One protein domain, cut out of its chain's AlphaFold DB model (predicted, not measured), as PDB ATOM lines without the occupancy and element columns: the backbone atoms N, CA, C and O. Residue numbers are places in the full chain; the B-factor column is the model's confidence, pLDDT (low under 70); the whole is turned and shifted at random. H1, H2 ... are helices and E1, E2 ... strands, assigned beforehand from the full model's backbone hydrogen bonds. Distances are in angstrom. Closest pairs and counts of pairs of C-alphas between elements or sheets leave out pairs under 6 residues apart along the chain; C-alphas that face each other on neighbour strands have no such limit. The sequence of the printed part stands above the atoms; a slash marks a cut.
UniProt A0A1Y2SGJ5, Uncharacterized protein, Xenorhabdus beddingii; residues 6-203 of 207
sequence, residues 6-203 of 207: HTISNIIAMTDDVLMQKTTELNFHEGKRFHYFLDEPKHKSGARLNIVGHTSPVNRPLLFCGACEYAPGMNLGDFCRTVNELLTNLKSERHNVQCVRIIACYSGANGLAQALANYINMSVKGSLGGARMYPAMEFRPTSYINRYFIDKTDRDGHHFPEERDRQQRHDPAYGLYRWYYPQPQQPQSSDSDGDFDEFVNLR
ATOM      1  N   HIS A   6      93.694   5.015  41.335       89.31
ATOM      2  CA  HIS A   6      94.663   5.006  40.236       89.31
ATOM      3  C   HIS A   6      93.968   4.892  38.896       89.31
ATOM      4  O   HIS A   6      92.854   4.389  38.830       89.31
ATOM      5  N   THR A   7      94.619   5.403  37.859       88.81
ATOM      6  CA  THR A   7      94.271   5.061  36.478       88.81
ATOM      7  C   THR A   7      94.740   3.638  36.200       88.81
ATOM      8  O   THR A   7      95.628   3.130  36.900       88.81
ATOM      9  N   ILE A   8      94.182   2.997  35.178       88.75
ATOM     10  CA  ILE A   8      94.603   1.647  34.790       88.75
ATOM     11  C   ILE A   8      96.079   1.666  34.380       88.75
ATOM     12  O   ILE A   8      96.859   0.824  34.829       88.75
ATOM     13  N   SER A   9      96.501   2.682  33.627       87.56
ATOM     14  CA  SER A   9      97.894   2.811  33.198       87.56
ATOM     15  C   SER A   9      98.884   2.948  34.355       87.56
ATOM     16  O   SER A   9      99.969   2.372  34.301       87.56
ATOM     17  N   ASN A  10      98.504   3.628  35.443       89.19
ATOM     18  CA  ASN A  10      99.345   3.686  36.640       89.19
ATOM     19  C   ASN A  10      99.525   2.303  37.272       89.19
ATOM     20  O   ASN A  10     100.630   1.970  37.686       89.19
ATOM     21  N   ILE A  11      98.462   1.499  37.341       91.81
ATOM     22  CA  ILE A  11      98.525   0.139  37.893       91.81
ATOM     23  C   ILE A  11      99.441  -0.753  37.055       91.81
ATOM     24  O   ILE A  11     100.254  -1.485  37.615       91.81
ATOM     25  N   ILE A  12      99.364  -0.651  35.725       90.12
ATOM     26  CA  ILE A  12     100.229  -1.409  34.811       90.12
ATOM     27  C   ILE A  12     101.706  -1.046  35.025       90.12
ATOM     28  O   ILE A  12     102.558  -1.934  35.007       90.12
ATOM     29  N   ALA A  13     102.010   0.232  35.277       90.31
ATOM     30  CA  ALA A  13     103.377   0.737  35.424       90.31
ATOM     31  C   ALA A  13     104.018   0.511  36.813       90.31
ATOM     32  O   ALA A  13     105.233   0.644  36.949       90.31
ATOM     33  N   MET A  14     103.244   0.195  37.859       91.31
ATOM     34  CA  MET A  14     103.769   0.032  39.227       91.31
ATOM     35  C   MET A  14     104.617  -1.234  39.391       91.31
ATOM     36  O   MET A  14     104.347  -2.257  38.778       91.31
ATOM     37  N   THR A  15     105.626  -1.222  40.263       92.12
ATOM     38  CA  THR A  15     106.261  -2.472  40.720       92.12
ATOM     39  C   THR A  15     105.345  -3.202  41.708       92.12
ATOM     40  O   THR A  15     104.418  -2.601  42.250       92.12
ATOM     41  N   ASP A  16     105.602  -4.484  41.966       92.75
ATOM     42  CA  ASP A  16     104.756  -5.303  42.847       92.75
ATOM     43  C   ASP A  16     104.710  -4.758  44.288       92.75
ATOM     44  O   ASP A  16     103.628  -4.626  44.863       92.75
ATOM     45  N   ASP A  17     105.848  -4.318  44.835       91.62
ATOM     46  CA  ASP A  17     105.909  -3.688  46.164       91.62
ATOM     47  C   ASP A  17     105.062  -2.412  46.237       91.62
ATOM     48  O   ASP A  17     104.340  -2.165  47.209       91.62
ATOM     49  N   VAL A  18     105.118  -1.594  45.182       91.62
ATOM     50  CA  VAL A  18     104.307  -0.377  45.091       91.62
ATOM     51  C   VAL A  18     102.835  -0.751  44.962       91.62
ATOM     52  O   VAL A  18     102.003  -0.148  45.633       91.62
ATOM     53  N   LEU A  19     102.499  -1.765  44.166       91.25
ATOM     54  CA  LEU A  19     101.127  -2.227  43.994       91.25
ATOM     55  C   LEU A  19     100.526  -2.689  45.327       91.25
ATOM     56  O   LEU A  19      99.424  -2.259  45.665       91.25
ATOM     57  N   MET A  20     101.263  -3.454  46.138       90.38
ATOM     58  CA  MET A  20     100.840  -3.866  47.486       90.38
ATOM     59  C   MET A  20     100.506  -2.671  48.391       90.38
ATOM     60  O   MET A  20      99.475  -2.666  49.065       90.38
ATOM     61  N   GLN A  21     101.335  -1.624  48.373       90.00
ATOM     62  CA  GLN A  21     101.131  -0.412  49.180       90.00
ATOM     63  C   GLN A  21     100.019   0.497  48.639       90.00
ATOM     64  O   GLN A  21      99.397   1.260  49.384       90.00
ATOM     65  N   LYS A  22      99.791   0.461  47.325       90.62
ATOM     66  CA  LYS A  22      98.881   1.349  46.594       90.62
ATOM     67  C   LYS A  22      97.549   0.685  46.246       90.62
ATOM     68  O   LYS A  22      96.791   1.238  45.457       90.62
ATOM     69  N   THR A  23      97.229  -0.461  46.833       93.31
ATOM     70  CA  THR A  23      95.956  -1.176  46.649       93.31
ATOM     71  C   THR A  23      95.396  -1.620  47.997       93.31
ATOM     72  O   THR A  23      96.094  -1.638  49.015       93.31
ATOM     73  N   THR A  24      94.112  -1.964  48.029       94.12
ATOM     74  CA  THR A  24      93.419  -2.366  49.256       94.12
ATOM     75  C   THR A  24      92.878  -3.779  49.161       94.12
ATOM     76  O   THR A  24      92.428  -4.212  48.103       94.12
ATOM     77  N   GLU A  25      92.869  -4.473  50.288       93.50
ATOM     78  CA  GLU A  25      92.042  -5.662  50.462       93.50
ATOM     79  C   GLU A  25      90.586  -5.256  50.684       93.50
ATOM     80  O   GLU A  25      90.292  -4.127  51.099       93.50
ATOM     81  N   LEU A  26      89.687  -6.178  50.355       94.12
ATOM     82  CA  LEU A  26      88.252  -6.024  50.516       94.12
ATOM     83  C   LEU A  26      87.748  -7.025  51.550       94.12
ATOM     84  O   LEU A  26      88.007  -8.218  51.446       94.12
ATOM     85  N   ASN A  27      86.959  -6.532  52.494       95.56
ATOM     86  CA  ASN A  27      86.107  -7.352  53.339       95.56
ATOM     87  C   ASN A  27      84.801  -7.663  52.603       95.56
ATOM     88  O   ASN A  27      84.399  -6.953  51.674       95.56
ATOM     89  N   PHE A  28      84.114  -8.716  53.039       95.25
ATOM     90  CA  PHE A  28      82.849  -9.150  52.461       95.25
ATOM     91  C   PHE A  28      81.737  -9.118  53.508       95.25
ATOM     92  O   PHE A  28      81.891  -9.632  54.612       95.25
ATOM     93  N   HIS A  29      80.614  -8.494  53.164       95.12
ATOM     94  CA  HIS A  29      79.418  -8.481  53.995       95.12
ATOM     95  C   HIS A  29      78.452  -9.572  53.519       95.12
ATOM     96  O   HIS A  29      77.687  -9.358  52.575       95.12
ATOM     97  N   GLU A  30      78.452 -10.727  54.187       90.62
ATOM     98  CA  GLU A  30      77.761 -11.940  53.727       90.62
ATOM     99  C   GLU A  30      76.261 -11.744  53.475       90.62
ATOM    100  O   GLU A  30      75.774 -12.037  52.384       90.62
ATOM    101  N   GLY A  31      75.528 -11.165  54.434       87.75
ATOM    102  CA  GLY A  31      74.060 -11.112  54.376       87.75
ATOM    103  C   GLY A  31      73.482 -10.286  53.219       87.75
ATOM    104  O   GLY A  31      72.372 -10.539  52.763       87.75
ATOM    105  N   LYS A  32      74.238  -9.304  52.720       91.06
ATOM    106  CA  LYS A  32      73.829  -8.409  51.616       91.06
ATOM    107  C   LYS A  32      74.784  -8.463  50.421       91.06
ATOM    108  O   LYS A  32      74.607  -7.717  49.464       91.06
ATOM    109  N   ARG A  33      75.772  -9.361  50.480       93.25
ATOM    110  CA  ARG A  33      76.726  -9.700  49.421       93.25
ATOM    111  C   ARG A  33      77.380  -8.484  48.757       93.25
ATOM    112  O   ARG A  33      77.364  -8.352  47.536       93.25
ATOM    113  N   PHE A  34      77.954  -7.587  49.554       95.75
ATOM    114  CA  PHE A  34      78.735  -6.456  49.047       95.75
ATOM    115  C   PHE A  34      80.129  -6.414  49.674       95.75
ATOM    116  O   PHE A  34      80.344  -6.924  50.776       95.75
ATOM    117  N   HIS A  35      81.071  -5.781  48.977       96.69
ATOM    118  CA  HIS A  35      82.420  -5.571  49.487       96.69
ATOM    119  C   HIS A  35      82.550  -4.231  50.201       96.69
ATOM    120  O   HIS A  35      81.932  -3.235  49.814       96.69
ATOM    121  N   TYR A  36      83.404  -4.185  51.217       96.88
ATOM    122  CA  TYR A  36      83.752  -2.945  51.894       96.88
ATOM    123  C   TYR A  36      85.193  -2.963  52.396       96.88
ATOM    124  O   TYR A  36      85.815  -4.013  52.485       96.88
ATOM    125  N   PHE A  37      85.739  -1.801  52.732       96.00
ATOM    126  CA  PHE A  37      87.053  -1.696  53.370       96.00
ATOM    127  C   PHE A  37      87.174  -0.395  54.163       96.00
ATOM    128  O   PHE A  37      86.433   0.568  53.929       96.00
ATOM    129  N   LEU A  38      88.129  -0.357  55.089       94.75
ATOM    130  CA  LEU A  38      88.438   0.831  55.879       94.75
ATOM    131  C   LEU A  38      89.681   1.538  55.345       94.75
ATOM    132  O   LEU A  38      90.632   0.902  54.900       94.75
ATOM    133  N   ASP A  39      89.681   2.866  55.401       92.00
ATOM    134  CA  ASP A  39      90.876   3.670  55.148       92.00
ATOM    135  C   ASP A  39      90.896   4.950  55.991       92.00
ATOM    136  O   ASP A  39      89.936   5.249  56.690       92.00
ATOM    137  N   GLU A  40      91.967   5.737  55.906       88.50
ATOM    138  CA  GLU A  40      92.065   7.025  56.605       88.50
ATOM    139  C   GLU A  40      91.955   8.207  55.623       88.50
ATOM    140  O   GLU A  40      92.873   8.437  54.813       88.50
ATOM    141  N   PRO A  41      90.870   9.003  55.666       80.75
ATOM    142  CA  PRO A  41      90.685  10.137  54.777       80.75
ATOM    143  C   PRO A  41      91.722  11.235  55.059       80.75
ATOM    144  O   PRO A  41      92.048  11.550  56.192       80.75
ATOM    145  N   LYS A  42      92.238  11.887  54.007       78.88
ATOM    146  CA  LYS A  42      93.303  12.908  54.143       78.88
ATOM    147  C   LYS A  42      92.931  14.149  54.980       78.88
ATOM    148  O   LYS A  42      93.827  14.843  55.426       78.88
ATOM    149  N   HIS A  43      91.645  14.469  55.101       74.56
ATOM    150  CA  HIS A  43      91.143  15.744  55.647       74.56
ATOM    151  C   HIS A  43      90.365  15.570  56.955       74.56
ATOM    152  O   HIS A  43      89.753  16.521  57.428       74.56
ATOM    153  N   LYS A  44      90.320  14.355  57.510       76.75
ATOM    154  CA  LYS A  44      89.619  14.070  58.759       76.75
ATOM    155  C   LYS A  44      90.349  12.941  59.475       76.75
ATOM    156  O   LYS A  44      90.671  11.938  58.848       76.75
ATOM    157  N   SER A  45      90.619  13.103  60.763       82.06
ATOM    158  CA  SER A  45      91.164  12.028  61.591       82.06
ATOM    159  C   SER A  45      90.113  10.935  61.805       82.06
ATOM    160  O   SER A  45      88.940  11.253  62.004       82.06
ATOM    161  N   GLY A  46      90.536   9.672  61.815       87.88
ATOM    162  CA  GLY A  46      89.674   8.503  62.023       87.88
ATOM    163  C   GLY A  46      89.437   7.689  60.753       87.88
ATOM    164  O   GLY A  46      89.839   8.079  59.660       87.88
ATOM    165  N   ALA A  47      88.790   6.536  60.899       93.12
ATOM    166  CA  ALA A  47      88.551   5.631  59.785       93.12
ATOM    167  C   ALA A  47      87.411   6.137  58.889       93.12
ATOM    168  O   ALA A  47      86.479   6.812  59.329       93.12
ATOM    169  N   ARG A  48      87.447   5.762  57.619       95.00
ATOM    170  CA  ARG A  48      86.347   5.892  56.674       95.00
ATOM    171  C   ARG A  48      85.935   4.513  56.204       95.00
ATOM    172  O   ARG A  48      86.771   3.741  55.745       95.00
ATOM    173  N   LEU A  49      84.634   4.259  56.243       97.38
ATOM    174  CA  LEU A  49      84.038   3.072  55.649       97.38
ATOM    175  C   LEU A  49      83.814   3.291  54.153       97.38
ATOM    176  O   LEU A  49      83.191   4.269  53.742       97.38
ATOM    177  N   ASN A  50      84.309   2.378  53.328       97.25
ATOM    178  CA  ASN A  50      84.144   2.399  51.882       97.25
ATOM    179  C   ASN A  50      83.294   1.212  51.459       97.25
ATOM    180  O   ASN A  50      83.702   0.084  51.693       97.25
ATOM    181  N   ILE A  51      82.147   1.466  50.840       97.75
ATOM    182  CA  ILE A  51      81.176   0.440  50.441       97.75
ATOM    183  C   ILE A  51      81.168   0.349  48.920       97.75
ATOM    184  O   ILE A  51      81.049   1.377  48.253       97.75
ATOM    185  N   VAL A  52      81.283  -0.858  48.375       97.12
ATOM    186  CA  VAL A  52      81.373  -1.116  46.934       97.12
ATOM    187  C   VAL A  52      80.102  -1.796  46.448       97.12
ATOM    188  O   VAL A  52      79.655  -2.783  47.032       97.12
ATOM    189  N   GLY A  53      79.527  -1.285  45.364       96.31
ATOM    190  CA  GLY A  53      78.327  -1.871  44.785       96.31
ATOM    191  C   GLY A  53      77.836  -1.154  43.538       96.31
ATOM    192  O   GLY A  53      78.552  -0.388  42.892       96.31
ATOM    193  N   HIS A  54      76.569  -1.389  43.239       95.62
ATOM    194  CA  HIS A  54      75.818  -0.758  42.173       95.62
ATOM    195  C   HIS A  54      74.652   0.023  42.755       95.62
ATOM    196  O   HIS A  54      74.078  -0.339  43.781       95.62
ATOM    197  N   THR A  55      74.282   1.094  42.073       95.94
ATOM    198  CA  THR A  55      73.148   1.926  42.455       95.94
ATOM    199  C   THR A  55      72.300   2.237  41.243       95.94
ATOM    200  O   THR A  55      72.783   2.210  40.107       95.94
ATOM    201  N   SER A  56      71.022   2.512  41.484       92.56
ATOM    202  CA  SER A  56      70.108   2.920  40.424       92.56
ATOM    203  C   SER A  56      70.537   4.253  39.786       92.56
ATOM    204  O   SER A  56      71.147   5.098  40.455       92.56
ATOM    205  N   PRO A  57      70.222   4.471  38.496       90.69
ATOM    206  CA  PRO A  57      70.464   5.748  37.831       90.69
ATOM    207  C   PRO A  57      69.726   6.919  38.495       90.69
ATOM    208  O   PRO A  57      68.797   6.738  39.280       90.69
ATOM    209  N   VAL A  58      70.107   8.140  38.118       91.12
ATOM    210  CA  VAL A  58      69.385   9.364  38.500       91.12
ATOM    211  C   VAL A  58      67.928   9.289  38.007       91.12
ATOM    212  O   VAL A  58      67.652   8.703  36.960       91.12
ATOM    213  N   ASN A  59      66.992   9.873  38.763       91.19
ATOM    214  CA  ASN A  59      65.544   9.873  38.483       91.19
ATOM    215  C   ASN A  59      64.879   8.482  38.492       91.19
ATOM    216  O   ASN A  59      63.805   8.290  37.920       91.19
ATOM    217  N   ARG A  60      65.502   7.494  39.142       91.81
ATOM    218  CA  ARG A  60      64.917   6.176  39.422       91.81
ATOM    219  C   ARG A  60      64.782   5.977  40.935       91.81
ATOM    220  O   ARG A  60      65.451   6.683  41.691       91.81
ATOM    221  N   PRO A  61      63.951   5.021  41.398       93.25
ATOM    222  CA  PRO A  61      63.887   4.675  42.815       93.25
ATOM    223  C   PRO A  61      65.279   4.388  43.375       93.25
ATOM    224  O   PRO A  61      66.089   3.746  42.703       93.25
ATOM    225  N   LEU A  62      65.565   4.863  44.587       94.56
ATOM    226  CA  LEU A  62      66.874   4.693  45.216       94.56
ATOM    227  C   LEU A  62      67.073   3.246  45.645       94.56
ATOM    228  O   LEU A  62      66.491   2.787  46.629       94.56
ATOM    229  N   LEU A  63      67.913   2.550  44.884       95.44
ATOM    230  CA  LEU A  63      68.281   1.165  45.107       95.44
ATOM    231  C   LEU A  63      69.801   1.053  45.191       95.44
ATOM    232  O   LEU A  63      70.526   1.728  44.452       95.44
ATOM    233  N   PHE A  64      70.261   0.158  46.055       97.44
ATOM    234  CA  PHE A  64      71.645  -0.285  46.130       97.44
ATOM    235  C   PHE A  64      71.695  -1.804  45.986       97.44
ATOM    236  O   PHE A  64      70.859  -2.510  46.538       97.44
ATOM    237  N   CYS A  65      72.692  -2.318  45.283       96.19
ATOM    238  CA  CYS A  65      72.981  -3.741  45.202       96.19
ATOM    239  C   CYS A  65      74.483  -3.958  45.400       96.19
ATOM    240  O   CYS A  65      75.287  -3.115  44.998       96.19
ATOM    241  N   GLY A  66      74.880  -5.069  46.017       93.81
ATOM    242  CA  GLY A  66      76.291  -5.440  46.082       93.81
ATOM    243  C   GLY A  66      76.893  -5.684  44.695       93.81
ATOM    244  O   GLY A  66      76.180  -5.951  43.733       93.81
ATOM    245  N   ALA A  67      78.218  -5.575  44.586       87.69
ATOM    246  CA  ALA A  67      78.942  -5.851  43.338       87.69
ATOM    247  C   ALA A  67      79.164  -7.356  43.078       87.69
ATOM    248  O   ALA A  67      79.767  -7.725  42.077       87.69
ATOM    249  N   CYS A  68      78.719  -8.223  43.991       87.69
ATOM    250  CA  CYS A  68      78.892  -9.667  43.886       87.69
ATOM    251  C   CYS A  68      77.718 -10.315  43.142       87.69
ATOM    252  O   CYS A  68      76.587  -9.824  43.183       87.69
ATOM    253  N   GLU A  69      77.961 -11.475  42.534       84.75
ATOM    254  CA  GLU A  69      76.900 -12.257  41.902       84.75
ATOM    255  C   GLU A  69      75.779 -12.597  42.892       84.75
ATOM    256  O   GLU A  69      76.024 -12.916  44.067       84.75
ATOM    257  N   TYR A  70      74.542 -12.527  42.394       87.69
ATOM    258  CA  TYR A  70      73.310 -12.792  43.142       87.69
ATOM    259  C   TYR A  70      73.123 -11.917  44.391       87.69
ATOM    260  O   TYR A  70      72.424 -12.309  45.326       87.69
ATOM    261  N   ALA A  71      73.754 -10.739  44.447       91.19
ATOM    262  CA  ALA A  71      73.511  -9.801  45.531       91.19
ATOM    263  C   ALA A  71      72.041  -9.332  45.527       91.19
ATOM    264  O   ALA A  71      71.513  -8.966  44.472       91.19
ATOM    265  N   PRO A  72      71.352  -9.350  46.682       92.12
ATOM    266  CA  PRO A  72      69.987  -8.857  46.757       92.12
ATOM    267  C   PRO A  72      69.974  -7.332  46.619       92.12
ATOM    268  O   PRO A  72      70.770  -6.625  47.243       92.12
ATOM    269  N   GLY A  73      69.028  -6.818  45.835       93.31
ATOM    270  CA  GLY A  73      68.745  -5.388  45.803       93.31
ATOM    271  C   GLY A  73      68.188  -4.912  47.146       93.31
ATOM    272  O   GLY A  73      67.353  -5.574  47.756       93.31
ATOM    273  N   MET A  74      68.639  -3.748  47.597       97.12
ATOM    274  CA  MET A  74      68.169  -3.064  48.795       97.12
ATOM    275  C   MET A  74      67.503  -1.752  48.394       97.12
ATOM    276  O   MET A  74      68.081  -0.960  47.646       97.12
ATOM    277  N   ASN A  75      66.302  -1.505  48.914       96.94
ATOM    278  CA  ASN A  75      65.724  -0.163  48.883       96.94
ATOM    279  C   ASN A  75      66.488   0.770  49.840       96.94
ATOM    280  O   ASN A  75      67.339   0.333  50.617       96.94
ATOM    281  N   LEU A  76      66.174   2.066  49.793       96.25
ATOM    282  CA  LEU A  76      66.826   3.076  50.627       96.25
ATOM    283  C   LEU A  76      66.807   2.732  52.126       96.25
ATOM    284  O   LEU A  76      67.833   2.857  52.790       96.25
ATOM    285  N   GLY A  77      65.658   2.306  52.657       96.69
ATOM    286  CA  GLY A  77      65.508   1.996  54.079       96.69
ATOM    287  C   GLY A  77      66.375   0.813  54.505       96.69
ATOM    288  O   GLY A  77      67.089   0.899  55.505       96.69
ATOM    289  N   ASP A  78      66.363  -0.262  53.716       97.44
ATOM    290  CA  ASP A  78      67.169  -1.458  53.967       97.44
ATOM    291  C   ASP A  78      68.664  -1.169  53.847       97.44
ATOM    292  O   ASP A  78      69.449  -1.618  54.684       97.44
ATOM    293  N   PHE A  79      69.063  -0.381  52.845       97.94
ATOM    294  CA  PHE A  79      70.449   0.042  52.676       97.94
ATOM    295  C   PHE A  79      70.926   0.871  53.872       97.94
ATOM    296  O   PHE A  79      71.946   0.542  54.475       97.94
ATOM    297  N   CYS A  80      70.178   1.906  54.263       98.31
ATOM    298  CA  CYS A  80      70.533   2.758  55.398       98.31
ATOM    299  C   CYS A  80      70.653   1.967  56.706       98.31
ATOM    300  O   CYS A  80      71.629   2.140  57.437       98.31
ATOM    301  N   ARG A  81      69.707   1.059  56.972       98.19
ATOM    302  CA  ARG A  81      69.733   0.197  58.159       98.19
ATOM    303  C   ARG A  81      70.945  -0.733  58.156       98.19
ATOM    304  O   ARG A  81      71.682  -0.759  59.134       98.19
ATOM    305  N   THR A  82      71.204  -1.393  57.026       98.12
ATOM    306  CA  THR A  82      72.368  -2.276  56.840       98.12
ATOM    307  C   THR A  82      73.678  -1.530  57.102       98.12
ATOM    308  O   THR A  82      74.557  -2.026  57.801       98.12
ATOM    309  N   VAL A  83      73.830  -0.314  56.564       98.31
ATOM    310  CA  VAL A  83      75.048   0.480  56.783       98.31
ATOM    311  C   VAL A  83      75.176   0.912  58.243       98.31
ATOM    312  O   VAL A  83      76.278   0.883  58.785       98.31
ATOM    313  N   ASN A  84      74.078   1.285  58.898       98.12
ATOM    314  CA  ASN A  84      74.093   1.653  60.312       98.12
ATOM    315  C   ASN A  84      74.456   0.470  61.229       98.12
ATOM    316  O   ASN A  84      75.236   0.628  62.170       98.12
ATOM    317  N   GLU A  85      73.940  -0.723  60.931       97.69
ATOM    318  CA  GLU A  85      74.312  -1.969  61.609       97.69
ATOM    319  C   GLU A  85      75.803  -2.273  61.412       97.69
ATOM    320  O   GLU A  85      76.522  -2.493  62.387       97.69
ATOM    321  N   LEU A  86      76.308  -2.171  60.177       97.81
ATOM    322  CA  LEU A  86      77.733  -2.348  59.887       97.81
ATOM    323  C   LEU A  86      78.606  -1.342  60.653       97.81
ATOM    324  O   LEU A  86      79.620  -1.722  61.231       97.81
ATOM    325  N   LEU A  87      78.214  -0.068  60.710       97.81
ATOM    326  CA  LEU A  87      78.927   0.949  61.492       97.81
ATOM    327  C   LEU A  87      78.931   0.629  62.992       97.81
ATOM    328  O   LEU A  87      79.939   0.852  63.663       97.81
ATOM    329  N   THR A  88      77.827   0.095  63.513       96.69
ATOM    330  CA  THR A  88      77.714  -0.318  64.918       96.69
ATOM    331  C   THR A  88      78.659  -1.479  65.231       96.69
ATOM    332  O   THR A  88      79.365  -1.428  66.238       96.69
ATOM    333  N   ASN A  89      78.743  -2.470  64.339       96.38
ATOM    334  CA  ASN A  89      79.667  -3.601  64.470       96.38
ATOM    335  C   ASN A  89      81.132  -3.149  64.387       96.38
ATOM    336  O   ASN A  89      81.940  -3.464  65.250       96.38
ATOM    337  N   LEU A  90      81.474  -2.299  63.421       96.12
ATOM    338  CA  LEU A  90      82.832  -1.757  63.313       96.12
ATOM    339  C   LEU A  90      83.227  -0.947  64.559       96.12
ATOM    340  O   LEU A  90      84.374  -0.988  65.005       96.12
ATOM    341  N   LYS A  91      82.275  -0.235  65.168       94.38
ATOM    342  CA  LYS A  91      82.508   0.485  66.424       94.38
ATOM    343  C   LYS A  91      82.791  -0.467  67.591       94.38
ATOM    344  O   LYS A  91      83.661  -0.149  68.406       94.38
ATOM    345  N   SER A  92      82.098  -1.605  67.695       94.06
ATOM    346  CA  SER A  92      82.371  -2.600  68.748       94.06
ATOM    347  C   SER A  92      83.739  -3.270  68.562       94.06
ATOM    348  O   SER A  92      84.424  -3.543  69.547       94.06
ATOM    349  N   GLU A  93      84.207  -3.383  67.318       93.12
ATOM    350  CA  GLU A  93      85.567  -3.798  66.937       93.12
ATOM    351  C   GLU A  93      86.635  -2.701  67.134       93.12
ATOM    352  O   GLU A  93      87.790  -2.857  66.744       93.12
ATOM    353  N   ARG A  94      86.281  -1.583  67.785       91.94
ATOM    354  CA  ARG A  94      87.153  -0.424  68.060       91.94
ATOM    355  C   ARG A  94      87.600   0.350  66.815       91.94
ATOM    356  O   ARG A  94      88.513   1.176  66.905       91.94
ATOM    357  N   HIS A  95      86.929   0.186  65.678       91.06
ATOM    358  CA  HIS A  95      87.123   1.067  64.532       91.06
ATOM    359  C   HIS A  95      86.320   2.360  64.710       91.06
ATOM    360  O   HIS A  95      85.092   2.390  64.642       91.06
ATOM    361  N   ASN A  96      87.026   3.476  64.902       91.25
ATOM    362  CA  ASN A  96      86.405   4.795  64.980       91.25
ATOM    363  C   ASN A  96      86.095   5.342  63.574       91.25
ATOM    364  O   ASN A  96      86.868   6.133  63.024       91.25
ATOM    365  N   VAL A  97      84.985   4.896  62.978       95.75
ATOM    366  CA  VAL A  97      84.536   5.364  61.659       95.75
ATOM    367  C   VAL A  97      83.902   6.751  61.763       95.75
ATOM    368  O   VAL A  97      82.973   6.984  62.526       95.75
ATOM    369  N   GLN A  98      84.413   7.680  60.963       94.94
ATOM    370  CA  GLN A  98      84.097   9.106  61.009       94.94
ATOM    371  C   GLN A  98      83.402   9.617  59.747       94.94
ATOM    372  O   GLN A  98      82.880  10.738  59.736       94.94
ATOM    373  N   CYS A  99      83.439   8.841  58.668       95.88
ATOM    374  CA  CYS A  99      82.708   9.114  57.441       95.88
ATOM    375  C   CYS A  99      82.532   7.844  56.605       95.88
ATOM    376  O   CYS A  99      83.199   6.833  56.827       95.88
ATOM    377  N   VAL A 100      81.651   7.922  55.610       97.56
ATOM    378  CA  VAL A 100      81.400   6.834  54.657       97.56
ATOM    379  C   VAL A 100      81.700   7.312  53.237       97.56
ATOM    380  O   VAL A 100      81.543   8.489  52.915       97.56
ATOM    381  N   ARG A 101      82.125   6.411  52.352       96.88
ATOM    382  CA  ARG A 101      82.117   6.613  50.901       96.88
ATOM    383  C   ARG A 101      81.402   5.454  50.223       96.88
ATOM    384  O   ARG A 101      81.740   4.300  50.457       96.88
ATOM    385  N   ILE A 102      80.494   5.784  49.314       97.75
ATOM    386  CA  ILE A 102      79.820   4.820  48.450       97.75
ATOM    387  C   ILE A 102      80.537   4.813  47.096       97.75
ATOM    388  O   ILE A 102      80.600   5.827  46.400       97.75
ATOM    389  N   ILE A 103      81.120   3.676  46.735       96.69
ATOM    390  CA  ILE A 103      81.793   3.411  45.462       96.69
ATOM    391  C   ILE A 103      80.781   2.673  44.579       96.69
ATOM    392  O   ILE A 103      80.812   1.453  44.455       96.69
ATOM    393  N   ALA A 104      79.837   3.442  44.040       96.19
ATOM    394  CA  ALA A 104      78.782   2.967  43.149       96.19
ATOM    395  C   ALA A 104      78.317   4.100  42.222       96.19
ATOM    396  O   ALA A 104      78.303   5.269  42.634       96.19
ATOM    397  N   CYS A 105      77.948   3.765  40.983       94.69
ATOM    398  CA  CYS A 105      77.590   4.721  39.931       94.69
ATOM    399  C   CYS A 105      76.425   5.638  40.327       94.69
ATOM    400  O   CYS A 105      75.346   5.157  40.642       94.69
ATOM    401  N   TYR A 106      76.596   6.955  40.241       95.50
ATOM    402  CA  TYR A 106      75.566   7.955  40.562       95.50
ATOM    403  C   TYR A 106      75.103   7.993  42.024       95.50
ATOM    404  O   TYR A 106      74.177   8.733  42.331       95.50
ATOM    405  N   SER A 107      75.743   7.272  42.950       97.25
ATOM    406  CA  SER A 107      75.351   7.236  44.375       97.25
ATOM    407  C   SER A 107      75.281   8.608  45.066       97.25
ATOM    408  O   SER A 107      74.576   8.775  46.056       97.25
ATOM    409  N   GLY A 108      76.023   9.602  44.583       96.94
ATOM    410  CA  GLY A 108      75.882  10.998  44.992       96.94
ATOM    411  C   GLY A 108      74.821  11.742  44.182       96.94
ATOM    412  O   GLY A 108      73.988  12.441  44.754       96.94
ATOM    413  N   ALA A 109      74.846  11.597  42.856       96.12
ATOM    414  CA  ALA A 109      73.958  12.327  41.950       96.12
ATOM    415  C   ALA A 109      72.476  11.941  42.086       96.12
ATOM    416  O   ALA A 109      71.613  12.793  41.907       96.12
ATOM    417  N   ASN A 110      72.173  10.686  42.423       95.69
ATOM    418  CA  ASN A 110      70.804  10.217  42.616       95.69
ATOM    419  C   ASN A 110      70.241  10.567  44.009       95.69
ATOM    420  O   ASN A 110      69.041  10.469  44.206       95.69
ATOM    421  N   GLY A 111      71.073  11.009  44.959       96.38
ATOM    422  CA  GLY A 111      70.651  11.380  46.315       96.38
ATOM    423  C   GLY A 111      70.828  10.292  47.381       96.38
ATOM    424  O   GLY A 111      70.642  10.586  48.562       96.38
ATOM    425  N   LEU A 112      71.268   9.077  47.026       97.69
ATOM    426  CA  LEU A 112      71.504   7.991  47.990       97.69
ATOM    427  C   LEU A 112      72.499   8.400  49.089       97.69
ATOM    428  O   LEU A 112      72.262   8.148  50.268       97.69
ATOM    429  N   ALA A 113      73.597   9.066  48.720       98.12
ATOM    430  CA  ALA A 113      74.606   9.525  49.672       98.12
ATOM    431  C   ALA A 113      74.058  10.567  50.661       98.12
ATOM    432  O   ALA A 113      74.397  10.506  51.840       98.12
ATOM    433  N   GLN A 114      73.204  11.493  50.207       98.00
ATOM    434  CA  GLN A 114      72.571  12.479  51.091       98.00
ATOM    435  C   GLN A 114      71.585  11.804  52.047       98.00
ATOM    436  O   GLN A 114      71.586  12.100  53.240       98.00
ATOM    437  N   ALA A 115      70.775  10.873  51.537       97.75
ATOM    438  CA  ALA A 115      69.815  10.140  52.350       97.75
ATOM    439  C   ALA A 115      70.513   9.305  53.433       97.75
ATOM    440  O   ALA A 115      70.116   9.357  54.597       97.75
ATOM    441  N   LEU A 116      71.606   8.616  53.079       98.50
ATOM    442  CA  LEU A 116      72.433   7.921  54.061       98.50
ATOM    443  C   LEU A 116      73.026   8.908  55.071       98.50
ATOM    444  O   LEU A 116      72.899   8.667  56.265       98.50
ATOM    445  N   ALA A 117      73.617  10.023  54.624       98.38
ATOM    446  CA  ALA A 117      74.239  11.006  55.517       98.38
ATOM    447  C   ALA A 117      73.274  11.525  56.587       98.38
ATOM    448  O   ALA A 117      73.643  11.615  57.757       98.38
ATOM    449  N   ASN A 118      72.032  11.808  56.190       97.81
ATOM    450  CA  ASN A 118      70.973  12.216  57.106       97.81
ATOM    451  C   ASN A 118      70.602  11.083  58.075       97.81
ATOM    452  O   ASN A 118      70.453  11.333  59.266       97.81
ATOM    453  N   TYR A 119      70.489   9.845  57.584       98.00
ATOM    454  CA  TYR A 119      70.100   8.691  58.399       98.00
ATOM    455  C   TYR A 119      71.128   8.354  59.489       98.00
ATOM    456  O   TYR A 119      70.758   8.167  60.643       98.00
ATOM    457  N   ILE A 120      72.419   8.292  59.141       97.38
ATOM    458  CA  ILE A 120      73.496   7.942  60.091       97.38
ATOM    459  C   ILE A 120      74.093   9.162  60.807       97.38
ATOM    460  O   ILE A 120      75.063   9.018  61.551       97.38
ATOM    461  N   ASN A 121      73.568  10.364  60.543       96.81
ATOM    462  CA  ASN A 121      74.088  11.640  61.038       96.81
ATOM    463  C   ASN A 121      75.623  11.771  60.893       96.81
ATOM    464  O   ASN A 121      76.342  12.178  61.806       96.81
ATOM    465  N   MET A 122      76.148  11.385  59.728       95.94
ATOM    466  CA  MET A 122      77.581  11.375  59.427       95.94
ATOM    467  C   MET A 122      77.817  11.779  57.970       95.94
ATOM    468  O   MET A 122      77.005  11.500  57.095       95.94
ATOM    469  N   SER A 123      78.948  12.424  57.672       96.12
ATOM    470  CA  SER A 123      79.281  12.806  56.294       96.12
ATOM    471  C   SER A 123      79.481  11.586  55.387       96.12
ATOM    472  O   SER A 123      80.256  10.682  55.723       96.12
ATOM    473  N   VAL A 124      78.877  11.618  54.199       97.56
ATOM    474  CA  VAL A 124      78.971  10.563  53.183       97.56
ATOM    475  C   VAL A 124      79.520  11.136  51.883       97.56
ATOM    476  O   VAL A 124      79.126  12.210  51.438       97.56
ATOM    477  N   LYS A 125      80.434  10.417  51.238       96.19
ATOM    478  CA  LYS A 125      80.947  10.742  49.906       96.19
ATOM    479  C   LYS A 125      80.302   9.840  48.858       96.19
ATOM    480  O   LYS A 125      80.439   8.625  48.948       96.19
ATOM    481  N   GLY A 126      79.655  10.420  47.852       96.50
ATOM    482  CA  GLY A 126      78.989   9.682  46.770       96.50
ATOM    483  C   GLY A 126      79.558  10.020  45.396       96.50
ATOM    484  O   GLY A 126      80.108  11.111  45.210       96.50
ATOM    485  N   SER A 127      79.444   9.087  44.450       95.50
ATOM    486  CA  SER A 127      79.874   9.281  43.058       95.50
ATOM    487  C   SER A 127      78.884  10.145  42.279       95.50
ATOM    488  O   SER A 127      77.671   9.962  42.393       95.50
ATOM    489  N   LEU A 128      79.384  11.064  41.458       94.81
ATOM    490  CA  LEU A 128      78.547  11.894  40.586       94.81
ATOM    491  C   LEU A 128      78.253  11.227  39.237       94.81
ATOM    492  O   LEU A 128      77.215  11.502  38.646       94.81
ATOM    493  N   GLY A 129      79.133  10.334  38.791       92.56
ATOM    494  CA  GLY A 129      78.957   9.511  37.598       92.56
ATOM    495  C   GLY A 129      79.262   8.049  37.900       92.56
ATOM    496  O   GLY A 129      79.083   7.567  39.024       92.56
ATOM    497  N   GLY A 130      79.773   7.345  36.910       91.38
ATOM    498  CA  GLY A 130      80.348   6.021  37.011       91.38
ATOM    499  C   GLY A 130      81.498   5.976  38.014       91.38
ATOM    500  O   GLY A 130      82.356   6.857  38.073       91.38
ATOM    501  N   ALA A 131      81.495   4.926  38.823       92.19
ATOM    502  CA  ALA A 131      82.564   4.599  39.749       92.19
ATOM    503  C   ALA A 131      82.852   3.111  39.617       92.19
ATOM    504  O   ALA A 131      81.923   2.303  39.605       92.19
ATOM    505  N   ARG A 132      84.132   2.757  39.503       89.62
ATOM    506  CA  ARG A 132      84.564   1.374  39.323       89.62
ATOM    507  C   ARG A 132      85.690   1.042  40.276       89.62
ATOM    508  O   ARG A 132      86.504   1.898  40.628       89.62
ATOM    509  N   MET A 133      85.708  -0.212  40.683       93.06
ATOM    510  CA  MET A 133      86.778  -0.810  41.454       93.06
ATOM    511  C   MET A 133      87.180  -2.082  40.730       93.06
ATOM    512  O   MET A 133      86.307  -2.845  40.327       93.06
ATOM    513  N   TYR A 134      88.477  -2.267  40.538       92.44
ATOM    514  CA  TYR A 134      89.023  -3.392  39.798       92.44
ATOM    515  C   TYR A 134      90.011  -4.165  40.666       92.44
ATOM    516  O   TYR A 134      90.721  -3.547  41.473       92.44
ATOM    517  N   PRO A 135      90.087  -5.493  40.512       93.38
ATOM    518  CA  PRO A 135      91.187  -6.260  41.061       93.38
ATOM    519  C   PRO A 135      92.463  -5.947  40.267       93.38
ATOM    520  O   PRO A 135      92.465  -5.865  39.040       93.38
ATOM    521  N   ALA A 136      93.580  -5.765  40.962       92.69
ATOM    522  CA  ALA A 136      94.854  -5.415  40.345       92.69
ATOM    523  C   ALA A 136      95.360  -6.519  39.401       92.69
ATOM    524  O   ALA A 136      95.961  -6.220  38.369       92.69
ATOM    525  N   MET A 137      95.051  -7.783  39.709       92.44
ATOM    526  CA  MET A 137      95.419  -8.939  38.888       92.44
ATOM    527  C   MET A 137      94.817  -8.928  37.473       92.44
ATOM    528  O   MET A 137      95.398  -9.545  36.589       92.44
ATOM    529  N   GLU A 138      93.715  -8.206  37.218       91.50
ATOM    530  CA  GLU A 138      93.176  -8.050  35.853       91.50
ATOM    531  C   GLU A 138      94.153  -7.315  34.923       91.50
ATOM    532  O   GLU A 138      94.163  -7.551  33.718       91.50
ATOM    533  N   PHE A 139      95.003  -6.448  35.481       90.81
ATOM    534  CA  PHE A 139      95.969  -5.641  34.728       90.81
ATOM    535  C   PHE A 139      97.422  -6.052  34.989       90.81
ATOM    536  O   PHE A 139      98.325  -5.672  34.245       90.81
ATOM    537  N   ARG A 140      97.650  -6.831  36.051       88.62
ATOM    538  CA  ARG A 140      98.948  -7.366  36.478       88.62
ATOM    539  C   ARG A 140      98.833  -8.856  36.830       88.62
ATOM    540  O   ARG A 140      99.055  -9.232  37.981       88.62
ATOM    541  N   PRO A 141      98.481  -9.723  35.862       85.69
ATOM    542  CA  PRO A 141      98.167 -11.126  36.140       85.69
ATOM    543  C   PRO A 141      99.363 -11.926  36.674       85.69
ATOM    544  O   PRO A 141      99.172 -12.874  37.427       85.69
ATOM    545  N   THR A 142     100.595 -11.531  36.338       86.25
ATOM    546  CA  THR A 142     101.826 -12.194  36.798       86.25
ATOM    547  C   THR A 142     102.208 -11.860  38.238       86.25
ATOM    548  O   THR A 142     103.007 -12.581  38.827       86.25
ATOM    549  N   SER A 143     101.654 -10.790  38.815       79.62
ATOM    550  CA  SER A 143     102.017 -10.326  40.158       79.62
ATOM    551  C   SER A 143     101.323 -11.118  41.277       79.62
ATOM    552  O   SER A 143     101.726 -11.012  42.426       79.62
ATOM    553  N   TYR A 144     100.259 -11.882  40.981       81.75
ATOM    554  CA  TYR A 144      99.442 -12.630  41.963       81.75
ATOM    555  C   TYR A 144      98.920 -11.805  43.164       81.75
ATOM    556  O   TYR A 144      98.497 -12.356  44.180       81.75
ATOM    557  N   ILE A 145      98.897 -10.474  43.052       86.06
ATOM    558  CA  ILE A 145      98.422  -9.569  44.104       86.06
ATOM    559  C   ILE A 145      96.891  -9.479  44.036       86.06
ATOM    560  O   ILE A 145      96.325  -8.746  43.220       86.06
ATOM    561  N   ASN A 146      96.211 -10.212  44.923       89.50
ATOM    562  CA  ASN A 146      94.752 -10.200  45.059       89.50
ATOM    563  C   ASN A 146      94.263  -8.990  45.880       89.50
ATOM    564  O   ASN A 146      93.752  -9.116  46.992       89.50
ATOM    565  N   ARG A 147      94.489  -7.788  45.349       93.81
ATOM    566  CA  ARG A 147      94.085  -6.511  45.955       93.81
ATOM    567  C   ARG A 147      93.413  -5.637  44.912       93.81
ATOM    568  O   ARG A 147      93.527  -5.881  43.717       93.81
ATOM    569  N   TYR A 148      92.724  -4.597  45.354       94.88
ATOM    570  CA  TYR A 148      91.848  -3.797  44.513       94.88
ATOM    571  C   TYR A 148      92.249  -2.325  44.499       94.88
ATOM    572  O   TYR A 148      92.813  -1.790  45.459       94.88
ATOM    573  N   PHE A 149      91.891  -1.641  43.417       94.50
ATOM    574  CA  PHE A 149      92.018  -0.194  43.290       94.50
ATOM    575  C   PHE A 149      90.730   0.412  42.737       94.50
ATOM    576  O   PHE A 149      89.979  -0.223  42.001       94.50
ATOM    577  N   ILE A 150      90.471   1.663  43.106       93.50
ATOM    578  CA  ILE A 150      89.367   2.442  42.548       93.50
ATOM    579  C   ILE A 150      89.890   3.174  41.326       93.50
ATOM    580  O   ILE A 150      90.839   3.957  41.438       93.50
ATOM    581  N   ASP A 151      89.223   2.982  40.200       90.75
ATOM    582  CA  ASP A 151      89.560   3.700  38.982       90.75
ATOM    583  C   ASP A 151      89.300   5.208  39.156       90.75
ATOM    584  O   ASP A 151      88.338   5.647  39.811       90.75
ATOM    585  N   LYS A 152      90.184   6.038  38.610       86.44
ATOM    586  CA  LYS A 152      90.017   7.495  38.595       86.44
ATOM    587  C   LYS A 152      90.240   8.024  37.190       86.44
ATOM    588  O   LYS A 152      90.986   7.453  36.407       86.44
ATOM    589  N   THR A 153      89.645   9.178  36.919       77.94
ATOM    590  CA  THR A 153      89.907   9.886  35.671       77.94
ATOM    591  C   THR A 153      91.352  10.350  35.584       77.94
ATOM    592  O   THR A 153      91.887  10.921  36.540       77.94
ATOM    593  N   ASP A 154      91.945  10.173  34.405       70.81
ATOM    594  CA  ASP A 154      93.286  10.662  34.083       70.81
ATOM    595  C   ASP A 154      93.269  12.161  33.724       70.81
ATOM    596  O   ASP A 154      93.622  12.585  32.626       70.81
ATOM    597  N   ARG A 155      92.741  13.000  34.632       63.41
ATOM    598  CA  ARG A 155      92.626  14.456  34.399       63.41
ATOM    599  C   ARG A 155      93.982  15.152  34.292       63.41
ATOM    600  O   ARG A 155      94.073  16.147  33.581       63.41
ATOM    601  N   ASP A 156      94.994  14.584  34.938       57.44
ATOM    602  CA  ASP A 156      96.369  15.096  34.999       57.44
ATOM    603  C   ASP A 156      97.338  14.201  34.193       57.44
ATOM    604  O   ASP A 156      98.543  14.177  34.433       57.44
ATOM    605  N   GLY A 157      96.786  13.399  33.282       55.06
ATOM    606  CA  GLY A 157      97.454  12.285  32.630       55.06
ATOM    607  C   GLY A 157      98.504  12.636  31.606       55.06
ATOM    608  O   GLY A 157      98.191  13.165  30.542       55.06
ATOM    609  N   HIS A 158      99.741  12.238  31.887       52.47
ATOM    610  CA  HIS A 158     100.861  12.286  30.948       52.47
ATOM    611  C   HIS A 158     101.027  10.993  30.132       52.47
ATOM    612  O   HIS A 158     102.004  10.882  29.396       52.47
ATOM    613  N   HIS A 159     100.164   9.983  30.308       54.12
ATOM    614  CA  HIS A 159     100.450   8.628  29.823       54.12
ATOM    615  C   HIS A 159      99.551   8.169  28.669       54.12
ATOM    616  O   HIS A 159     100.105   7.738  27.664       54.12
ATOM    617  N   PHE A 160      98.214   8.288  28.745       65.44
ATOM    618  CA  PHE A 160      97.333   7.782  27.672       65.44
ATOM    619  C   PHE A 160      96.065   8.634  27.479       65.44
ATOM    620  O   PHE A 160      95.047   8.405  28.140       65.44
ATOM    621  N   PRO A 161      96.076   9.606  26.546       65.38
ATOM    622  CA  PRO A 161      94.916  10.447  26.250       65.38
ATOM    623  C   PRO A 161      93.649   9.662  25.865       65.38
ATOM    624  O   PRO A 161      92.540  10.135  26.134       65.38
ATOM    625  N   GLU A 162      93.782   8.461  25.284       71.88
ATOM    626  CA  GLU A 162      92.630   7.634  24.902       71.88
ATOM    627  C   GLU A 162      91.872   7.056  26.109       71.88
ATOM    628  O   GLU A 162      90.654   6.892  26.039       71.88
ATOM    629  N   GLU A 163      92.545   6.782  27.237       73.69
ATOM    630  CA  GLU A 163      91.882   6.302  28.463       73.69
ATOM    631  C   GLU A 163      90.937   7.380  29.005       73.69
ATOM    632  O   GLU A 163      89.771   7.110  29.313       73.69
ATOM    633  N   ARG A 164      91.421   8.627  29.042       73.19
ATOM    634  CA  ARG A 164      90.625   9.785  29.452       73.19
ATOM    635  C   ARG A 164      89.422   9.987  28.537       73.19
ATOM    636  O   ARG A 164      88.320  10.200  29.042       73.19
ATOM    637  N   ASP A 165      89.625   9.948  27.223       74.06
ATOM    638  CA  ASP A 165      88.541  10.107  26.254       74.06
ATOM    639  C   ASP A 165      87.497   8.989  26.409       74.06
ATOM    640  O   ASP A 165      86.314   9.288  26.563       74.06
ATOM    641  N   ARG A 166      87.915   7.721  26.538       73.31
ATOM    642  CA  ARG A 166      87.001   6.592  26.795       73.31
ATOM    643  C   ARG A 166      86.156   6.794  28.056       73.31
ATOM    644  O   ARG A 166      84.971   6.468  28.060       73.31
ATOM    645  N   GLN A 167      86.763   7.300  29.129       78.19
ATOM    646  CA  GLN A 167      86.085   7.531  30.406       78.19
ATOM    647  C   GLN A 167      85.123   8.729  30.345       78.19
ATOM    648  O   GLN A 167      83.992   8.627  30.812       78.19
ATOM    649  N   GLN A 168      85.555   9.862  29.780       76.44
ATOM    650  CA  GLN A 168      84.825  11.135  29.865       76.44
ATOM    651  C   GLN A 168      83.838  11.366  28.720       76.44
ATOM    652  O   GLN A 168      82.862  12.089  28.916       76.44
ATOM    653  N   ARG A 169      84.051  10.757  27.547       78.38
ATOM    654  CA  ARG A 169      83.187  10.945  26.369       78.38
ATOM    655  C   ARG A 169      81.746  10.516  26.630       78.38
ATOM    656  O   ARG A 169      80.821  11.153  26.141       78.38
ATOM    657  N   HIS A 170      81.562   9.451  27.406       78.88
ATOM    658  CA  HIS A 170      80.238   8.912  27.726       78.88
ATOM    659  C   HIS A 170      79.751   9.302  29.124       78.88
ATOM    660  O   HIS A 170      78.556   9.225  29.396       78.88
ATOM    661  N   ASP A 171      80.662   9.730  29.997       86.12
ATOM    662  CA  ASP A 171      80.358  10.119  31.368       86.12
ATOM    663  C   ASP A 171      81.331  11.206  31.863       86.12
ATOM    664  O   ASP A 171      82.374  10.918  32.460       86.12
ATOM    665  N   PRO A 172      80.992  12.491  31.664       87.44
ATOM    666  CA  PRO A 172      81.822  13.607  32.119       87.44
ATOM    667  C   PRO A 172      82.047  13.637  33.642       87.44
ATOM    668  O   PRO A 172      82.986  14.286  34.124       87.44
ATOM    669  N   ALA A 173      81.192  12.949  34.407       90.00
ATOM    670  CA  ALA A 173      81.254  12.856  35.858       90.00
ATOM    671  C   ALA A 173      81.969  11.585  36.358       90.00
ATOM    672  O   ALA A 173      82.036  11.369  37.575       90.00
ATOM    673  N   TYR A 174      82.545  10.776  35.458       90.31
ATOM    674  CA  TYR A 174      83.249   9.543  35.804       90.31
ATOM    675  C   TYR A 174      84.332   9.783  36.862       90.31
ATOM    676  O   TYR A 174      85.144  10.713  36.779       90.31
ATOM    677  N   GLY A 175      84.336   8.954  37.905       88.00
ATOM    678  CA  GLY A 175      85.302   9.024  39.000       88.00
ATOM    679  C   GLY A 175      85.238  10.307  39.846       88.00
ATOM    680  O   GLY A 175      86.091  10.493  40.727       88.00
ATOM    681  N   LEU A 176      84.263  11.195  39.620       90.88
ATOM    682  CA  LEU A 176      84.031  12.369  40.456       90.88
ATOM    683  C   LEU A 176      83.178  12.018  41.659       90.88
ATOM    684  O   LEU A 176      82.241  11.232  41.587       90.88
ATOM    685  N   TYR A 177      83.491  12.662  42.777       93.06
ATOM    686  CA  TYR A 177      82.792  12.442  44.029       93.06
ATOM    687  C   TYR A 177      82.507  13.762  44.727       93.06
ATOM    688  O   TYR A 177      83.375  14.637  44.777       93.06
ATOM    689  N   ARG A 178      81.350  13.840  45.379       95.19
ATOM    690  CA  ARG A 178      80.944  14.962  46.230       95.19
ATOM    691  C   ARG A 178      80.743  14.491  47.668       95.19
ATOM    692  O   ARG A 178      80.348  13.349  47.902       95.19
ATOM    693  N   TRP A 179      81.066  15.366  48.617       96.06
ATOM    694  CA  TRP A 179      80.736  15.190  50.028       96.06
ATOM    695  C   TRP A 179      79.325  15.699  50.306       96.06
ATOM    696  O   TRP A 179      78.960  16.781  49.853       96.06
ATOM    697  N   TYR A 180      78.578  14.914  51.066       97.00
ATOM    698  CA  TYR A 180      77.246  15.211  51.561       97.00
ATOM    699  C   TYR A 180      77.320  15.206  53.081       97.00
ATOM    700  O   TYR A 180      77.880  14.282  53.682       97.00
ATOM    701  N   TYR A 181      76.803  16.262  53.688       96.88
ATOM    702  CA  TYR A 181      76.776  16.426  55.135       96.88
ATOM    703  C   TYR A 181      75.341  16.236  55.624       96.88
ATOM    704  O   TYR A 181      74.416  16.537  54.860       96.88
ATOM    705  N   PRO A 182      75.146  15.736  56.857       96.38
ATOM    706  CA  PRO A 182      73.821  15.652  57.449       96.38
ATOM    707  C   PRO A 182      73.164  17.026  57.405       96.38
ATOM    708  O   PRO A 182      73.742  18.015  57.860       96.38
ATOM    709  N   GLN A 183      71.985  17.090  56.806       93.25
ATOM    710  CA  GLN A 183      71.158  18.281  56.868       93.25
ATOM    711  C   GLN A 183      70.296  18.183  58.127       93.25
ATOM    712  O   GLN A 183      69.793  17.091  58.418       93.25
ATOM    713  N   PRO A 184      70.112  19.286  58.877       77.44
ATOM    714  CA  PRO A 184      69.077  19.334  59.898       77.44
ATOM    715  C   PRO A 184      67.778  18.890  59.235       77.44
ATOM    716  O   PRO A 184      67.460  19.381  58.150       77.44
ATOM    717  N   GLN A 185      67.069  17.933  59.833       61.94
ATOM    718  CA  GLN A 185      65.733  17.598  59.365       61.94
ATOM    719  C   GLN A 185      64.939  18.906  59.386       61.94
ATOM    720  O   GLN A 185      64.656  19.437  60.459       61.94
ATOM    721  N   GLN A 186      64.625  19.465  58.212       48.16
ATOM    722  CA  GLN A 186      63.480  20.359  58.147       48.16
ATOM    723  C   GLN A 186      62.318  19.525  58.683       48.16
ATOM    724  O   GLN A 186      62.204  18.364  58.264       48.16
ATOM    725  N   PRO A 187      61.537  20.036  59.651       41.56
ATOM    726  CA  PRO A 187      60.368  19.316  60.116       41.56
ATOM    727  C   PRO A 187      59.602  18.895  58.872       41.56
ATOM    728  O   PRO A 187      59.288  19.725  58.018       41.56
ATOM    729  N   GLN A 188      59.413  17.583  58.725       40.69
ATOM    730  CA  GLN A 188      58.433  17.069  57.790       40.69
ATOM    731  C   GLN A 188      57.160  17.819  58.150       40.69
ATOM    732  O   GLN A 188      56.694  17.697  59.281       40.69
ATOM    733  N   SER A 189      56.689  18.677  57.249       38.19
ATOM    734  CA  SER A 189      55.381  19.297  57.357       38.19
ATOM    735  C   SER A 189      54.374  18.153  57.379       38.19
ATOM    736  O   SER A 189      53.964  17.639  56.338       38.19
ATOM    737  N   SER A 190      54.078  17.674  58.582       41.03
ATOM    738  CA  SER A 190      52.828  17.017  58.879       41.03
ATOM    739  C   SER A 190      51.737  18.029  58.555       41.03
ATOM    740  O   SER A 190      51.795  19.164  59.022       41.03
ATOM    741  N   ASP A 191      50.790  17.567  57.753       39.97
ATOM    742  CA  ASP A 191      49.512  18.193  57.430       39.97
ATOM    743  C   ASP A 191      49.524  19.171  56.249       39.97
ATOM    744  O   ASP A 191      49.711  20.382  56.344       39.97
ATOM    745  N   SER A 192      49.220  18.576  55.099       46.12
ATOM    746  CA  SER A 192      48.852  19.186  53.826       46.12
ATOM    747  C   SER A 192      47.495  19.909  53.835       46.12
ATOM    748  O   SER A 192      46.841  19.924  52.801       46.12
ATOM    749  N   ASP A 193      47.077  20.517  54.949       46.09
ATOM    750  CA  ASP A 193      45.807  21.265  55.035       46.09
ATOM    751  C   ASP A 193      45.976  22.726  55.515       46.09
ATOM    752  O   ASP A 193      45.036  23.511  55.430       46.09
ATOM    753  N   GLY A 194      47.175  23.151  55.944       46.69
ATOM    754  CA  GLY A 194      47.412  24.530  56.412       46.69
ATOM    755  C   GLY A 194      47.529  25.584  55.299       46.69
ATOM    756  O   GLY A 194      47.021  26.697  55.439       46.69
ATOM    757  N   ASP A 195      48.139  25.226  54.165       49.31
ATOM    758  CA  ASP A 195      48.434  26.187  53.089       49.31
ATOM    759  C   ASP A 195      47.177  26.615  52.306       49.31
ATOM    760  O   ASP A 195      47.146  27.693  51.706       49.31
ATOM    761  N   PHE A 196      46.110  25.804  52.318       55.47
ATOM    762  CA  PHE A 196      44.839  26.177  51.689       55.47
ATOM    763  C   PHE A 196      44.018  27.119  52.580       55.47
ATOM    764  O   PHE A 196      43.438  28.086  52.081       55.47
ATOM    765  N   ASP A 197      44.024  26.906  53.897       50.53
ATOM    766  CA  ASP A 197      43.312  27.768  54.845       50.53
ATOM    767  C   ASP A 197      43.963  29.155  54.975       50.53
ATOM    768  O   ASP A 197      43.254  30.161  55.096       50.53
ATOM    769  N   GLU A 198      45.290  29.261  54.862       54.75
ATOM    770  CA  GLU A 198      45.974  30.561  54.810       54.75
ATOM    771  C   GLU A 198      45.651  31.316  53.502       54.75
ATOM    772  O   GLU A 198      45.401  32.526  53.512       54.75
ATOM    773  N   PHE A 199      45.521  30.595  52.380       57.84
ATOM    774  CA  PHE A 199      45.123  31.163  51.087       57.84
ATOM    775  C   PHE A 199      43.658  31.642  51.058       57.84
ATOM    776  O   PHE A 199      43.355  32.682  50.463       57.84
ATOM    777  N   VAL A 200      42.738  30.924  51.711       55.47
ATOM    778  CA  VAL A 200      41.308  31.285  51.772       55.47
ATOM    779  C   VAL A 200      41.061  32.466  52.720       55.47
ATOM    780  O   VAL A 200      40.289  33.371  52.380       55.47
ATOM    781  N   ASN A 201      41.754  32.528  53.863       57.53
ATOM    782  CA  ASN A 201      41.602  33.624  54.828       57.53
ATOM    783  C   ASN A 201      42.128  34.977  54.311       57.53
ATOM    784  O   ASN A 201      41.652  36.023  54.748       57.53
ATOM    785  N   LEU A 202      43.045  34.984  53.337       57.06
ATOM    786  CA  LEU A 202      43.558  36.211  52.712       57.06
ATOM    787  C   LEU A 202      42.614  36.834  51.666       57.06
ATOM    788  O   LEU A 202      42.811  37.993  51.294       57.06
ATOM    789  N   ARG A 203      41.606  36.106  51.161       55.03
ATOM    790  CA  ARG A 203      40.764  36.572  50.034       55.03
ATOM    791  C   ARG A 203      39.274  36.693  50.314       55.03
ATOM    792  O   ARG A 203      38.577  37.297  49.499       55.03
TER     793      ARG A 203
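What this domain is: This is residues 6 to 203 of the 207 residues of an uncharacterized protein of Xenorhabdus beddingii (UniProt A0A1Y2SGJ5). A strongly twisted sheet of seven strands, E1, E2, E3, E4, E5, E6 and E9, has H3 and H4 on one face and curls round H4; on its other side the hairpin of E7 and E8 and the short helices H1 and H2 make a loose group. From this body a tail, residues 186 to 203 with H6, sticks out and makes much of the length. The printed part has 198 residues, with six named helices and nine named strands; along the chain come H1, H2, E1, E2, E3, E4, H3, E5, H4, E6, E7, E8, H5, E9 and H6. The large sheet is branched at E3, which has three neighbours, E2, E4 and E5, and it is mixed: the neighbour pairs E1 and E2, E2 and E3, E3 and E4, and E6 and E9 are antiparallel, and the pairs E3 and E5, and E5 and E6, are parallel; the separate pair E7 and E8 is antiparallel. The class is mixed, helices and strands, with under half of the residues in named elements. The whole is only just loose, close to compact, with a radius of gyration of the C-alphas of 20.0 A, and elongated, spanning 77 by 43 by 36 A.

How they stand to each other: H1, residues 8 to 13, and H2, residues 16 to 21, are close but not clearly touching; their closest C-alphas, of Ile 11 and Leu 19, are 7.0 A apart. E1, residues 27 to 29, E2, residues 34 to 39, E3, residues 47 to 55, and E4, residues 63 to 66, form a meander, each strand the antiparallel neighbour of the one before. Within hydrogen-bond range are N 27 and O 36 at 2.8 A, N 50 and O 37 at 2.9 A, and N 54 and O 65 at 2.8 A. E3 bends by 52 degrees at residue 52, and its pairing is staggered: with E2 over residues 48 to 52, with E4 over 53 to 55. H3, residues 76 to 92, is on this sheet at a height of 8.4 A, over E2 and E3, and runs along the strands, at 27 degrees to E3 on the local plane. E5, residues 97 to 103, is parallel to E3 at 24 degrees, on the other side of it from E2, with N 101 and O 49 at 2.8 A. E5, H4 of residues 112 to 119, and E6 of residues 124 to 127 make a strand-helix-strand unit, two parallel neighbour strands with a helix between, its crossover right-handed; N 125 and O 100 are 2.8 A apart. H4 is on the same face as H3. H3 touches H4 with residues 76 to 80 alone, at a steep tilt of 60 degrees, the same way; the closest C-alphas, of Cys 80 and Leu 116, are 5.7 A apart. E7, residues 133 to 135, and E8, residues 148 to 151, form a hairpin, with N 134 and O 149 at 2.9 A. The closest C-alphas of H1 and E8, of Ile 8 and Asp 151, are 6.9 A apart. H5, residues 161 to 168, touches no helix and is only just apart from H1, at 8.3 A. E9, residues 177 to 180, is an edge strand antiparallel to E6, with N 180 and O 124 at 2.8 A. H6, residues 194 to 201, stands free. In H1 to H6 every O i to N i+4 pair is within hydrogen-bond range.

Where its parts are: H1 begins at C-alpha 8, (94.603, 1.647, 34.790). H3 measures 24.5 A from first to last C-alpha, beginning at (66.826, 3.076, 50.627). E3 measures 23.5 A, E2 16.9 A and E5 16.5 A. H6 ends at C-alpha 201, (41.602, 33.624, 54.828).

The domain as a whole: The two C-alphas farthest apart, of Thr 142 and Arg 203, are 79.3 A apart. The printed part has no cut. The long links are E7 to E8 and E9 to H6. The model's confidence is under 70 in residues 155 to 161 and 185 to 203.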